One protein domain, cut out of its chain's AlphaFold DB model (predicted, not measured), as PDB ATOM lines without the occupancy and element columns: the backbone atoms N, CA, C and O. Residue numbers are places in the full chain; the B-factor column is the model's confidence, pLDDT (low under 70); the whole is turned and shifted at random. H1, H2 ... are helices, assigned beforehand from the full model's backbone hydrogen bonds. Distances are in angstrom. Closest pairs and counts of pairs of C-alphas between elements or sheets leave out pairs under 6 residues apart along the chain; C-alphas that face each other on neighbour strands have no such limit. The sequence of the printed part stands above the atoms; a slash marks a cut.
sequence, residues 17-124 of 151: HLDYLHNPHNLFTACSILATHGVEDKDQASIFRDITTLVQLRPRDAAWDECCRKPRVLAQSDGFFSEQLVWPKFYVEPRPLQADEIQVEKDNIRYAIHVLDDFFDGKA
ATOM      1  N   HIS A  17      -0.250  46.923  19.922       91.12
ATOM      2  CA  HIS A  17      -0.324  47.126  21.369       91.12
ATOM      3  C   HIS A  17      -0.542  45.824  22.139       91.12
ATOM      4  O   HIS A  17       0.060  45.639  23.194       91.12
ATOM      5  N   LEU A  18      -1.348  44.900  21.611       91.25
ATOM      6  CA  LEU A  18      -1.518  43.578  22.213       91.25
ATOM      7  C   LEU A  18      -0.233  42.751  22.154       91.25
ATOM      8  O   LEU A  18       0.079  42.083  23.135       91.25
ATOM      9  N   ASP A  19       0.517  42.804  21.051       93.44
ATOM     10  CA  ASP A  19       1.816  42.130  20.928       93.44
ATOM     11  C   ASP A  19       2.845  42.733  21.894       93.44
ATOM     12  O   ASP A  19       3.585  42.001  22.549       93.44
ATOM     13  N   TYR A  20       2.850  44.061  22.049       94.25
ATOM     14  CA  TYR A  20       3.681  44.736  23.043       94.25
ATOM     15  C   TYR A  20       3.303  44.330  24.471       94.25
ATOM     16  O   TYR A  20       4.182  44.001  25.265       94.25
ATOM     17  N   LEU A  21       2.009  44.315  24.796       94.31
ATOM     18  CA  LEU A  21       1.502  43.907  26.105       94.31
ATOM     19  C   LEU A  21       1.858  42.451  26.429       94.31
ATOM     20  O   LEU A  21       2.250  42.169  27.553       94.31
ATOM     21  N   HIS A  22       1.766  41.547  25.449       93.38
ATOM     22  CA  HIS A  22       2.067  40.119  25.620       93.38
ATOM     23  C   HIS A  22       3.558  39.785  25.490       93.38
ATOM     24  O   HIS A  22       3.940  38.618  25.533       93.38
ATOM     25  N   ASN A  23       4.441  40.785  25.417       93.75
ATOM     26  CA  ASN A  23       5.826  40.550  25.796       93.75
ATOM     27  C   ASN A  23       5.868  40.107  27.278       93.75
ATOM     28  O   ASN A  23       5.285  40.801  28.113       93.75
ATOM     29  N   PRO A  24       6.568  39.016  27.647       89.94
ATOM     30  CA  PRO A  24       6.508  38.472  29.006       89.94
ATOM     31  C   PRO A  24       6.850  39.467  30.121       89.94
ATOM     32  O   PRO A  24       6.255  39.426  31.198       89.94
ATOM     33  N   HIS A  25       7.790  40.384  29.872       89.25
ATOM     34  CA  HIS A  25       8.140  41.418  30.840       89.25
ATOM     35  C   HIS A  25       7.016  42.447  31.003       89.25
ATOM     36  O   HIS A  25       6.660  42.792  32.127       89.25
ATOM     37  N   ASN A  26       6.421  42.894  29.897       92.31
ATOM     38  CA  ASN A  26       5.336  43.874  29.919       92.31
ATOM     39  C   ASN A  26       4.064  43.289  30.532       92.31
ATOM     40  O   ASN A  26       3.410  43.965  31.322       92.31
ATOM     41  N   LEU A  27       3.752  42.027  30.226       92.75
ATOM     42  CA  LEU A  27       2.604  41.330  30.794       92.75
ATOM     43  C   LEU A  27       2.747  41.185  32.310       92.75
ATOM     44  O   LEU A  27       1.812  41.480  33.048       92.75
ATOM     45  N   PHE A  28       3.939  40.799  32.775       89.94
ATOM     46  CA  PHE A  28       4.261  40.747  34.199       89.94
ATOM     47  C   PHE A  28       4.113  42.118  34.875       89.94
ATOM     48  O   PHE A  28       3.496  42.214  35.936       89.94
ATOM     49  N   THR A  29       4.641  43.180  34.262       88.62
ATOM     50  CA  THR A  29       4.534  44.548  34.786       88.62
ATOM     51  C   THR A  29       3.077  45.001  34.854       88.62
ATOM     52  O   THR A  29       2.638  45.482  35.895       88.62
ATOM     53  N   ALA A  30       2.299  44.789  33.792       91.69
ATOM     54  CA  ALA A  30       0.879  45.120  33.760       91.69
ATOM     55  C   ALA A  30       0.093  44.336  34.820       91.69
ATOM     56  O   ALA A  30      -0.670  44.928  35.577       91.69
ATOM     57  N   CYS A  31       0.325  43.025  34.933       91.31
ATOM     58  CA  CYS A  31      -0.298  42.188  35.955       91.31
ATOM     59  C   CYS A  31       0.044  42.670  37.369       91.31
ATOM     60  O   CYS A  31      -0.834  42.724  38.226       91.31
ATOM     61  N   SER A  32       1.300  43.057  37.603       87.75
ATOM     62  CA  SER A  32       1.747  43.584  38.893       87.75
ATOM     63  C   SER A  32       1.041  44.901  39.217       87.75
ATOM     64  O   SER A  32       0.497  45.024  40.301       87.75
ATOM     65  N   ILE A  33       0.950  45.836  38.264       86.62
ATOM     66  CA  ILE A  33       0.243  47.121  38.437       86.62
ATOM     67  C   ILE A  33      -1.258  46.923  38.696       86.62
ATOM     68  O   ILE A  33      -1.858  47.637  39.498       86.62
ATOM     69  N   LEU A  34      -1.897  45.978  38.002       89.81
ATOM     70  CA  LEU A  34      -3.320  45.694  38.207       89.81
ATOM     71  C   LEU A  34      -3.575  45.063  39.575       89.81
ATOM     72  O   LEU A  34      -4.561  45.418  40.225       89.81
ATOM     73  N   ALA A  35      -2.676  44.178  40.009       88.62
ATOM     74  CA  ALA A  35      -2.719  43.566  41.327       88.62
ATOM     75  C   ALA A  35      -2.404  44.566  42.444       88.62
ATOM     76  O   ALA A  35      -2.937  44.409  43.533       88.62
ATOM     77  N   THR A  36      -1.576  45.585  42.205       82.94
ATOM     78  CA  THR A  36      -1.149  46.496  43.267       82.94
ATOM     79  C   THR A  36      -2.015  47.745  43.420       82.94
ATOM     80  O   THR A  36      -2.773  48.179  42.540       82.94
ATOM     81  N   HIS A  37      -1.909  48.303  44.616       71.75
ATOM     82  CA  HIS A  37      -2.699  49.358  45.210       71.75
ATOM     83  C   HIS A  37      -1.932  50.676  45.180       71.75
ATOM     84  O   HIS A  37      -1.522  51.221  46.199       71.75
ATOM     85  N   GLY A  38      -1.756  51.249  43.988       64.00
ATOM     86  CA  GLY A  38      -1.264  52.621  43.891       64.00
ATOM     87  C   GLY A  38      -2.202  53.592  44.622       64.00
ATOM     88  O   GLY A  38      -3.203  53.998  44.051       64.00
ATOM     89  N   VAL A  39      -1.883  53.945  45.875       53.44
ATOM     90  CA  VAL A  39      -2.490  54.976  46.755       53.44
ATOM     91  C   VAL A  39      -4.022  54.913  46.979       53.44
ATOM     92  O   VAL A  39      -4.567  55.695  47.760       53.44
ATOM     93  N   GLU A  40      -4.752  54.012  46.329       59.22
ATOM     94  CA  GLU A  40      -6.207  53.884  46.435       59.22
ATOM     95  C   GLU A  40      -6.607  52.505  46.929       59.22
ATOM     96  O   GLU A  40      -5.999  51.511  46.551       59.22
ATOM     97  N   ASP A  41      -7.653  52.456  47.750       61.72
ATOM     98  CA  ASP A  41      -8.293  51.226  48.203       61.72
ATOM     99  C   ASP A  41      -9.117  50.638  47.040       61.72
ATOM    100  O   ASP A  41     -10.046  51.263  46.531       61.72
ATOM    101  N   LYS A  42      -8.742  49.458  46.566       67.19
ATOM    102  CA  LYS A  42      -9.422  48.638  45.541       67.19
ATOM    103  C   LYS A  42      -9.717  47.351  46.279       67.19
ATOM    104  O   LYS A  42      -8.882  46.762  46.963       67.19
ATOM    105  N   ASP A  43     -10.935  46.907  46.088       81.12
ATOM    106  CA  ASP A  43     -11.366  45.627  46.582       81.12
ATOM    107  C   ASP A  43     -10.810  44.480  45.721       81.12
ATOM    108  O   ASP A  43     -10.458  44.622  44.544       81.12
ATOM    109  N   GLN A  44     -10.808  43.280  46.300       86.62
ATOM    110  CA  GLN A  44     -10.505  42.040  45.580       86.62
ATOM    111  C   GLN A  44     -11.402  41.836  44.345       86.62
ATOM    112  O   GLN A  44     -11.006  41.160  43.395       86.62
ATOM    113  N   ALA A  45     -12.604  42.420  44.322       87.75
ATOM    114  CA  ALA A  45     -13.491  42.359  43.163       87.75
ATOM    115  C   ALA A  45     -12.913  43.116  41.955       87.75
ATOM    116  O   ALA A  45     -13.001  42.626  40.826       87.75
ATOM    117  N   SER A  46     -12.282  44.267  42.183       87.88
ATOM    118  CA  SER A  46     -11.595  45.029  41.143       87.88
ATOM    119  C   SER A  46     -10.378  44.279  40.618       87.88
ATOM    120  O   SER A  46     -10.262  44.118  39.406       87.88
ATOM    121  N   ILE A  47      -9.547  43.712  41.501       90.06
ATOM    122  CA  ILE A  47      -8.406  42.878  41.084       90.06
ATOM    123  C   ILE A  47      -8.894  41.698  40.237       90.06
ATOM    124  O   ILE A  47      -8.378  41.457  39.148       90.06
ATOM    125  N   PHE A  48      -9.931  40.989  40.692       91.31
ATOM    126  CA  PHE A  48     -10.513  39.871  39.949       91.31
ATOM    127  C   PHE A  48     -10.951  40.284  38.541       91.31
ATOM    128  O   PHE A  48     -10.599  39.621  37.562       91.31
ATOM    129  N   ARG A  49     -11.714  41.377  38.428       90.44
ATOM    130  CA  ARG A  49     -12.212  41.889  37.146       90.44
ATOM    131  C   ARG A  49     -11.060  42.276  36.228       90.44
ATOM    132  O   ARG A  49     -11.068  41.888  35.060       90.44
ATOM    133  N   ASP A  50     -10.095  43.025  36.739       91.31
ATOM    134  CA  ASP A  50      -9.014  43.588  35.940       91.31
ATOM    135  C   ASP A  50      -8.071  42.480  35.439       91.31
ATOM    136  O   ASP A  50      -7.778  42.417  34.244       91.31
ATOM    137  N   ILE A  51      -7.696  41.531  36.307       92.44
ATOM    138  CA  ILE A  51      -6.895  40.356  35.927       92.44
ATOM    139  C   ILE A  51      -7.650  39.477  34.928       92.44
ATOM    140  O   ILE A  51      -7.092  39.103  33.899       92.44
ATOM    141  N   THR A  52      -8.933  39.195  35.166       91.12
ATOM    142  CA  THR A  52      -9.730  38.377  34.236       91.12
ATOM    143  C   THR A  52      -9.859  39.053  32.869       91.12
ATOM    144  O   THR A  52      -9.745  38.389  31.841       91.12
ATOM    145  N   THR A  53     -10.052  40.375  32.840       91.75
ATOM    146  CA  THR A  53     -10.125  41.152  31.592       91.75
ATOM    147  C   THR A  53      -8.802  41.086  30.834       91.75
ATOM    148  O   THR A  53      -8.803  40.858  29.625       91.75
ATOM    149  N   LEU A  54      -7.671  41.219  31.537       93.12
ATOM    150  CA  LEU A  54      -6.341  41.092  30.943       93.12
ATOM    151  C   LEU A  54      -6.131  39.698  30.327       93.12
ATOM    152  O   LEU A  54      -5.697  39.594  29.180       93.12
ATOM    153  N   VAL A  55      -6.496  38.633  31.047       91.56
ATOM    154  CA  VAL A  55      -6.389  37.244  30.565       91.56
ATOM    155  C   VAL A  55      -7.242  37.000  29.322       91.56
ATOM    156  O   VAL A  55      -6.803  36.333  28.382       91.56
ATOM    157  N   GLN A  56      -8.442  37.577  29.272       90.00
ATOM    158  CA  GLN A  56      -9.349  37.426  28.134       90.00
ATOM    159  C   GLN A  56      -8.815  38.033  26.829       90.00
ATOM    160  O   GLN A  56      -9.272  37.625  25.762       90.00
ATOM    161  N   LEU A  57      -7.830  38.942  26.879       89.56
ATOM    162  CA  LEU A  57      -7.227  39.509  25.667       89.56
ATOM    163  C   LEU A  57      -6.521  38.439  24.822       89.56
ATOM    164  O   LEU A  57      -6.680  38.433  23.599       89.56
ATOM    165  N   ARG A  58      -5.762  37.527  25.453       89.88
ATOM    166  CA  ARG A  58      -5.179  36.329  24.814       89.88
ATOM    167  C   ARG A  58      -5.036  35.178  25.822       89.88
ATOM    168  O   ARG A  58      -3.947  34.938  26.341       89.88
ATOM    169  N   PRO A  59      -6.090  34.380  26.045       88.19
ATOM    170  CA  PRO A  59      -6.100  33.356  27.097       88.19
ATOM    171  C   PRO A  59      -5.203  32.139  26.814       88.19
ATOM    172  O   PRO A  59      -5.102  31.250  27.647       88.19
ATOM    173  N   ARG A  60      -4.595  32.050  25.624       87.19
ATOM    174  CA  ARG A  60      -3.728  30.932  25.199       87.19
ATOM    175  C   ARG A  60      -2.291  31.371  24.900       87.19
ATOM    176  O   ARG A  60      -1.561  30.641  24.239       87.19
ATOM    177  N   ASP A  61      -1.918  32.585  25.296       90.19
ATOM    178  CA  ASP A  61      -0.576  33.109  25.051       90.19
ATOM    179  C   ASP A  61       0.447  32.467  26.005       90.19
ATOM    180  O   ASP A  61       0.208  32.377  27.207       90.19
ATOM    181  N   ALA A  62       1.597  32.033  25.485       88.81
ATOM    182  CA  ALA A  62       2.649  31.408  26.290       88.81
ATOM    183  C   ALA A  62       3.313  32.393  27.273       88.81
ATOM    184  O   ALA A  62       3.945  31.974  28.243       88.81
ATOM    185  N   ALA A  63       3.151  33.706  27.068       90.25
ATOM    186  CA  ALA A  63       3.626  34.722  28.004       90.25
ATOM    187  C   ALA A  63       3.012  34.575  29.411       90.25
ATOM    188  O   ALA A  63       3.626  34.996  30.399       90.25
ATOM    189  N   TRP A  64       1.841  33.933  29.527       90.19
ATOM    190  CA  TRP A  64       1.203  33.651  30.812       90.19
ATOM    191  C   TRP A  64       2.030  32.726  31.708       90.19
ATOM    192  O   TRP A  64       2.029  32.925  32.920       90.19
ATOM    193  N   ASP A  65       2.824  31.806  31.155       86.25
ATOM    194  CA  ASP A  65       3.668  30.900  31.949       86.25
ATOM    195  C   ASP A  65       4.743  31.658  32.740       86.25
ATOM    196  O   ASP A  65       5.120  31.300  33.862       86.25
ATOM    197  N   GLU A  66       5.287  32.720  32.149       84.75
ATOM    198  CA  GLU A  66       6.260  33.587  32.809       84.75
ATOM    199  C   GLU A  66       5.568  34.569  33.757       84.75
ATOM    200  O   GLU A  66       6.027  34.758  34.890       84.75
ATOM    201  N   CYS A  67       4.424  35.112  33.332       85.44
ATOM    202  CA  CYS A  67       3.584  35.990  34.138       85.44
ATOM    203  C   CYS A  67       3.023  35.294  35.387       85.44
ATOM    204  O   CYS A  67       2.858  35.950  36.397       85.44
ATOM    205  N   CYS A  68       2.802  33.978  35.393       83.44
ATOM    206  CA  CYS A  68       2.366  33.254  36.597       83.44
ATOM    207  C   CYS A  68       3.538  32.887  37.526       83.44
ATOM    208  O   CYS A  68       3.368  32.732  38.736       83.44
ATOM    209  N   ARG A  69       4.756  32.726  36.990       84.88
ATOM    210  CA  ARG A  69       5.941  32.356  37.787       84.88
ATOM    211  C   ARG A  69       6.571  33.546  38.504       84.88
ATOM    212  O   ARG A  69       6.894  33.434  39.684       84.88
ATOM    213  N   LYS A  70       6.752  34.679  37.820       82.06
ATOM    214  CA  LYS A  70       7.460  35.849  38.373       82.06
ATOM    215  C   LYS A  70       6.768  36.495  39.588       82.06
ATOM    216  O   LYS A  70       7.464  36.770  40.565       82.06
ATOM    217  N   PRO A  71       5.436  36.682  39.620       76.06
ATOM    218  CA  PRO A  71       4.745  37.260  40.771       76.06
ATOM    219  C   PRO A  71       4.857  36.412  42.036       76.06
ATOM    220  O   PRO A  71       4.894  36.961  43.132       76.06
ATOM    221  N   ARG A  72       4.989  35.082  41.918       80.75
ATOM    222  CA  ARG A  72       5.222  34.202  43.079       80.75
ATOM    223  C   ARG A  72       6.546  34.503  43.776       80.75
ATOM    224  O   ARG A  72       6.625  34.399  44.998       80.75
ATOM    225  N   VAL A  73       7.568  34.879  43.006       80.62
ATOM    226  CA  VAL A  73       8.861  35.340  43.534       80.62
ATOM    227  C   VAL A  73       8.706  36.733  44.141       80.62
ATOM    228  O   VAL A  73       9.194  36.987  45.238       80.62
ATOM    229  N   LEU A  74       7.968  37.615  43.462       77.94
ATOM    230  CA  LEU A  74       7.708  38.976  43.927       77.94
ATOM    231  C   LEU A  74       7.004  39.002  45.292       77.94
ATOM    232  O   LEU A  74       7.457  39.695  46.194       77.94
ATOM    233  N   ALA A  75       5.965  38.184  45.480       76.62
ATOM    234  CA  ALA A  75       5.194  38.088  46.724       76.62
ATOM    235  C   ALA A  75       6.008  37.595  47.942       76.62
ATOM    236  O   ALA A  75       5.537  37.685  49.080       76.62
ATOM    237  N   GLN A  76       7.209  37.057  47.713       77.94
ATOM    238  CA  GLN A  76       8.145  36.615  48.750       77.94
ATOM    239  C   GLN A  76       9.255  37.640  49.026       77.94
ATOM    240  O   GLN A  76       9.947  37.523  50.032       77.94
ATOM    241  N   SER A  77       9.430  38.644  48.165       77.50
ATOM    242  CA  SER A  77      10.461  39.669  48.320       77.50
ATOM    243  C   SER A  77       9.970  40.790  49.231       77.50
ATOM    244  O   SER A  77       8.915  41.362  48.983       77.50
ATOM    245  N   ASP A  78      10.731  41.132  50.270       71.62
ATOM    246  CA  ASP A  78      10.551  42.394  51.007       71.62
ATOM    247  C   ASP A  78      11.218  43.566  50.275       71.62
ATOM    248  O   ASP A  78      10.659  44.661  50.213       71.62
ATOM    249  N   GLY A  79      12.376  43.310  49.651       76.25
ATOM    250  CA  GLY A  79      13.217  44.333  49.019       76.25
ATOM    251  C   GLY A  79      12.499  45.126  47.927       76.25
ATOM    252  O   GLY A  79      12.597  46.349  47.874       76.25
ATOM    253  N   PHE A  80      11.701  44.440  47.103       78.56
ATOM    254  CA  PHE A  80      10.969  45.082  46.010       78.56
ATOM    255  C   PHE A  80       9.953  46.123  46.499       78.56
ATOM    256  O   PHE A  80       9.782  47.160  45.866       78.56
ATOM    257  N   PHE A  81       9.267  45.857  47.611       79.75
ATOM    258  CA  PHE A  81       8.267  46.785  48.136       79.75
ATOM    259  C   PHE A  81       8.887  47.856  49.029       79.75
ATOM    260  O   PHE A  81       8.382  48.971  49.066       79.75
ATOM    261  N   SER A  82      10.006  47.562  49.701       75.75
ATOM    262  CA  SER A  82      10.704  48.561  50.518       75.75
ATOM    263  C   SER A  82      11.281  49.724  49.704       75.75
ATOM    264  O   SER A  82      11.476  50.809  50.245       75.75
ATOM    265  N   GLU A  83      11.536  49.513  48.411       81.19
ATOM    266  CA  GLU A  83      12.014  50.550  47.488       81.19
ATOM    267  C   GLU A  83      10.872  51.305  46.785       81.19
ATOM    268  O   GLU A  83      11.114  52.306  46.108       81.19
ATOM    269  N   GLN A  84       9.620  50.855  46.934       79.44
ATOM    270  CA  GLN A  84       8.477  51.509  46.303       79.44
ATOM    271  C   GLN A  84       8.065  52.773  47.046       79.44
ATOM    272  O   GLN A  84       7.955  52.805  48.274       79.44
ATOM    273  N   LEU A  85       7.776  53.805  46.257       82.25
ATOM    274  CA  LEU A  85       7.302  55.093  46.729       82.25
ATOM    275  C   LEU A  85       5.825  55.271  46.392       82.25
ATOM    276  O   LEU A  85       5.415  55.125  45.240       82.25
ATOM    277  N   VAL A  86       5.045  55.656  47.393       81.75
ATOM    278  CA  VAL A  86       3.665  56.104  47.223       81.75
ATOM    279  C   VAL A  86       3.595  57.620  47.292       81.75
ATOM    280  O   VAL A  86       4.394  58.260  47.977       81.75
ATOM    281  N   TRP A  87       2.615  58.182  46.587       79.19
ATOM    282  CA  TRP A  87       2.277  59.604  46.595       79.19
ATOM    283  C   TRP A  87       0.983  59.797  47.374       79.19
ATOM    284  O   TRP A  87      -0.093  59.696  46.785       79.19
ATOM    285  N   PRO A  88       1.035  60.022  48.693       71.56
ATOM    286  CA  PRO A  88      -0.178  60.120  49.483       71.56
ATOM    287  C   PRO A  88      -1.041  61.288  48.984       71.56
ATOM    288  O   PRO A  88      -0.521  62.378  48.753       71.56
ATOM    289  N   LYS A  89      -2.365  61.098  48.889       68.31
ATOM    290  CA  LYS A  89      -3.319  62.094  48.347       68.31
ATOM    291  C   LYS A  89      -3.199  63.509  48.941       68.31
ATOM    292  O   LYS A  89      -3.623  64.467  48.304       68.31
ATOM    293  N   PHE A  90      -2.648  63.637  50.146       68.81
ATOM    294  CA  PHE A  90      -2.565  64.893  50.898       68.81
ATOM    295  C   PHE A  90      -1.136  65.355  51.210       68.81
ATOM    296  O   PHE A  90      -0.969  66.326  51.945       68.81
ATOM    297  N   TYR A  91      -0.109  64.677  50.693       63.28
ATOM    298  CA  TYR A  91       1.285  64.993  51.004       63.28
ATOM    299  C   TYR A  91       2.033  65.458  49.755       63.28
ATOM    300  O   TYR A  91       1.759  65.018  48.643       63.28
ATOM    301  N   VAL A  92       2.977  66.377  49.961       73.81
ATOM    302  CA  VAL A  92       3.746  67.024  48.883       73.81
ATOM    303  C   VAL A  92       4.908  66.147  48.408       73.81
ATOM    304  O   VAL A  92       5.378  66.308  47.285       73.81
ATOM    305  N   GLU A  93       5.352  65.198  49.234       82.88
ATOM    306  CA  GLU A  93       6.523  64.369  48.956       82.88
ATOM    307  C   GLU A  93       6.170  62.878  48.926       82.88
ATOM    308  O   GLU A  93       5.335  62.418  49.718       82.88
ATOM    309  N   PRO A  94       6.806  62.110  48.022       85.25
ATOM    310  CA  PRO A  94       6.662  60.669  48.001       85.25
ATOM    311  C   PRO A  94       7.268  60.072  49.270       85.25
ATOM    312  O   PRO A  94       8.301  60.533  49.760       85.25
ATOM    313  N   ARG A  95       6.659  59.003  49.777       86.81
ATOM    314  CA  ARG A  95       7.214  58.239  50.899       86.81
ATOM    315  C   ARG A  95       7.317  56.757  50.559       86.81
ATOM    316  O   ARG A  95       6.527  56.284  49.744       86.81
ATOM    317  N   PRO A  96       8.226  56.013  51.207       87.12
ATOM    318  CA  PRO A  96       8.229  54.560  51.119       87.12
ATOM    319  C   PRO A  96       6.899  53.959  51.584       87.12
ATOM    320  O   PRO A  96       6.209  54.547  52.432       87.12
ATOM    321  N   LEU A  97       6.563  52.783  51.057       85.75
ATOM    322  CA  LEU A  97       5.490  51.952  51.604       85.75
ATOM    323  C   LEU A  97       5.781  51.586  53.067       85.75
ATOM    324  O   LEU A  97       6.914  51.263  53.438       85.75
ATOM    325  N   GLN A  98       4.748  51.626  53.902       87.62
ATOM    326  CA  GLN A  98       4.794  51.135  55.277       87.62
ATOM    327  C   GLN A  98       4.594  49.618  55.312       87.62
ATOM    328  O   GLN A  98       4.088  49.024  54.367       87.62
ATOM    329  N   ALA A  99       5.012  48.964  56.397       86.94
ATOM    330  CA  ALA A  99       5.027  47.501  56.477       86.94
ATOM    331  C   ALA A  99       3.638  46.853  56.299       86.94
ATOM    332  O   ALA A  99       3.528  45.789  55.693       86.94
ATOM    333  N   ASP A 100       2.586  47.492  56.804       86.50
ATOM    334  CA  ASP A 100       1.196  47.082  56.612       86.50
ATOM    335  C   ASP A 100       0.754  47.242  55.152       86.50
ATOM    336  O   ASP A 100       0.168  46.319  54.591       86.50
ATOM    337  N   GLU A 101       1.122  48.347  54.500       85.88
ATOM    338  CA  GLU A 101       0.858  48.564  53.073       85.88
ATOM    339  C   GLU A 101       1.605  47.542  52.205       85.88
ATOM    340  O   GLU A 101       1.015  46.944  51.310       85.88
ATOM    341  N   ILE A 102       2.874  47.252  52.512       86.19
ATOM    342  CA  ILE A 102       3.647  46.185  51.854       86.19
ATOM    343  C   ILE A 102       2.921  44.843  51.983       86.19
ATOM    344  O   ILE A 102       2.861  44.069  51.024       86.19
ATOM    345  N   GLN A 103       2.378  44.541  53.164       86.69
ATOM    346  CA  GLN A 103       1.673  43.286  53.382       86.69
ATOM    347  C   GLN A 103       0.384  43.214  52.555       86.69
ATOM    348  O   GLN A 103       0.147  42.173  51.938       86.69
ATOM    349  N   VAL A 104      -0.375  44.312  52.474       86.94
ATOM    350  CA  VAL A 104      -1.553  44.441  51.601       86.94
ATOM    351  C   VAL A 104      -1.173  44.201  50.139       86.94
ATOM    352  O   VAL A 104      -1.799  43.377  49.475       86.94
ATOM    353  N   GLU A 105      -0.103  44.824  49.646       87.19
ATOM    354  CA  GLU A 105       0.352  44.634  48.263       87.19
ATOM    355  C   GLU A 105       0.724  43.180  47.959       87.19
ATOM    356  O   GLU A 105       0.361  42.623  46.920       87.19
ATOM    357  N   LYS A 106       1.403  42.517  48.897       87.62
ATOM    358  CA  LYS A 106       1.708  41.090  48.778       87.62
ATOM    359  C   LYS A 106       0.451  40.232  48.758       87.62
ATOM    360  O   LYS A 106       0.392  39.282  47.978       87.62
ATOM    361  N   ASP A 107      -0.530  40.538  49.599       88.75
ATOM    362  CA  ASP A 107      -1.793  39.799  49.651       88.75
ATOM    363  C   ASP A 107      -2.597  39.974  48.363       88.75
ATOM    364  O   ASP A 107      -3.145  39.001  47.842       88.75
ATOM    365  N   ASN A 108      -2.566  41.163  47.771       90.31
ATOM    366  CA  ASN A 108      -3.190  41.415  46.482       90.31
ATOM    367  C   ASN A 108      -2.496  40.672  45.335       90.31
ATOM    368  O   ASN A 108      -3.167  40.078  44.489       90.31
ATOM    369  N   ILE A 109      -1.160  40.616  45.332       89.62
ATOM    370  CA  ILE A 109      -0.411  39.808  44.358       89.62
ATOM    371  C   ILE A 109      -0.724  38.318  44.528       89.62
ATOM    372  O   ILE A 109      -0.945  37.626  43.533       89.62
ATOM    373  N   ARG A 110      -0.800  37.813  45.766       90.06
ATOM    374  CA  ARG A 110      -1.220  36.424  46.037       90.06
ATOM    375  C   ARG A 110      -2.628  36.161  45.516       90.06
ATOM    376  O   ARG A 110      -2.854  35.141  44.871       90.06
ATOM    377  N   TYR A 111      -3.552  37.088  45.742       91.19
ATOM    378  CA  TYR A 111      -4.913  36.983  45.237       91.19
ATOM    379  C   TYR A 111      -4.958  36.974  43.702       91.19
ATOM    380  O   TYR A 111      -5.605  36.108  43.119       91.19
ATOM    381  N   ALA A 112      -4.213  37.852  43.027       91.38
ATOM    382  CA  ALA A 112      -4.109  37.846  41.568       91.38
ATOM    383  C   ALA A 112      -3.552  36.516  41.027       91.38
ATOM    384  O   ALA A 112      -4.083  35.986  40.053       91.38
ATOM    385  N   ILE A 113      -2.540  35.934  41.686       90.62
ATOM    386  CA  ILE A 113      -2.017  34.600  41.344       90.62
ATOM    387  C   ILE A 113      -3.110  33.537  41.493       90.62
ATOM    388  O   ILE A 113      -3.262  32.715  40.596       90.62
ATOM    389  N   HIS A 114      -3.906  33.575  42.566       90.44
ATOM    390  CA  HIS A 114      -5.032  32.652  42.732       90.44
ATOM    391  C   HIS A 114      -6.066  32.777  41.607       90.44
ATOM    392  O   HIS A 114      -6.532  31.759  41.106       90.44
ATOM    393  N   VAL A 115      -6.384  33.998  41.165       90.94
ATOM    394  CA  VAL A 115      -7.293  34.222  40.026       90.94
ATOM    395  C   VAL A 115      -6.728  33.625  38.733       90.94
ATOM    396  O   VAL A 115      -7.473  33.007  37.972       90.94
ATOM    397  N   LEU A 116      -5.424  33.788  38.486       90.94
ATOM    398  CA  LEU A 116      -4.750  33.200  37.325       90.94
ATOM    399  C   LEU A 116      -4.752  31.667  37.393       90.94
ATOM    400  O   LEU A 116      -5.133  31.020  36.419       90.94
ATOM    401  N   ASP A 117      -4.386  31.092  38.539       89.62
ATOM    402  CA  ASP A 117      -4.357  29.641  38.743       89.62
ATOM    403  C   ASP A 117      -5.758  29.034  38.556       89.62
ATOM    404  O   ASP A 117      -5.920  28.089  37.788       89.62
ATOM    405  N   ASP A 118      -6.801  29.631  39.142       88.69
ATOM    406  CA  ASP A 118      -8.187  29.177  38.959       88.69
ATOM    407  C   ASP A 118      -8.645  29.242  37.492       88.69
ATOM    408  O   ASP A 118      -9.402  28.373  37.034       88.69
ATOM    409  N   PHE A 119      -8.197  30.260  36.747       87.25
ATOM    410  CA  PHE A 119      -8.494  30.404  35.323       87.25
ATOM    411  C   PHE A 119      -7.831  29.302  34.487       87.25
ATOM    412  O   PHE A 119      -8.503  28.677  33.663       87.25
ATOM    413  N   PHE A 120      -6.535  29.045  34.694       86.25
ATOM    414  CA  PHE A 120      -5.764  28.102  33.876       86.25
ATOM    415  C   PHE A 120      -5.937  26.633  34.287       86.25
ATOM    416  O   PHE A 120      -5.934  25.766  33.414       86.25
ATOM    417  N   ASP A 121      -6.197  26.341  35.565       84.75
ATOM    418  CA  ASP A 121      -6.459  24.980  36.062       84.75
ATOM    419  C   ASP A 121      -7.864  24.462  35.692       84.75
ATOM    420  O   ASP A 121      -8.265  23.362  36.081       84.75
ATOM    421  N   GLY A 122      -8.656  25.252  34.960       68.69
ATOM    422  CA  GLY A 122      -9.992  24.863  34.509       68.69
ATOM    423  C   GLY A 122     -11.035  24.770  35.629       68.69
ATOM    424  O   GLY A 122     -12.166  24.357  35.372       68.69
ATOM    425  N   LYS A 123     -10.701  25.192  36.858       53.72
ATOM    426  CA  LYS A 123     -11.663  25.354  37.968       53.72
ATOM    427  C   LYS A 123     -12.592  26.547  37.755       53.72
ATOM    428  O   LYS A 123     -13.684  26.603  38.324       53.72
ATOM    429  N   ALA A 124     -12.218  27.446  36.853       51.03
ATOM    430  CA  ALA A 124     -13.092  28.413  36.224       51.03
ATOM    431  C   ALA A 124     -14.108  27.738  35.273       51.03
ATOM    432  O   ALA A 124     -14.106  27.956  34.063       51.03
TER     433      ALA A 124
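This is residues 17 to 124 of the 151 residues of an uncharacterized protein of Armillaria ostoyae (UniProt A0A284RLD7). Four helices cluster together: H2 lies between H3 and H4, and the long H6 packs across these three. Short H1 makes a corner with H2, and the loop of residues 83 to 98, after short H5, makes one end of the longest axis. The printed part has 108 residues with six named helices, H1 to H6 in order, and no named strand: all helix. It is compact, with a radius of gyration of the C-alphas of 14.3 A and spans of 43 by 29 by 23 A.

Start at H1, residues 17 to 21, which only just touches H2, residues 24 to 35, only at the corner, with 3 pairs of C-alphas within 8 A, Leu 21 and Leu 27 closest at 5.5 A. H2 is the hub; its residues 31 to 35 alone touch H3, residues 44 to 57, a helical hairpin at a shallow tilt of 26 degrees, closest C-alphas Ala 35 and Ile 47 at 5.7 A. H4, residues 63 to 74, touches H2 at a steep tilt of 57 degrees, closest C-alphas Phe 28 and Cys 67 at 4.8 A. Look next at H6, residues 99 to 120: its residues 108 to 116 alone touch H3, closest C-alphas Phe 48 and Val 115 at 6.5 A. Every O i to N i+4 pair is within hydrogen-bond range in H1, H2, H3 and H6; H4 has 5 of 8, and H5, residues 79 to 82, is too short for one.

Find C-alpha 17 at (-0.324, 47.126, 21.369), where H1 begins. H2 measures 16.2 A, H3 20.3 A and H4 17.0 A. H6 runs 31.7 A to C-alpha 120 at (-5.764, 28.102, 33.876).

The two farthest C-alphas, Val 92 and Gly 122, are 46.6 A apart. The printed part has no cut, and H5 to H6 is a long link. Look for pLDDT under 70 at residues 38 to 42, 89 to 91 and 122 to 124.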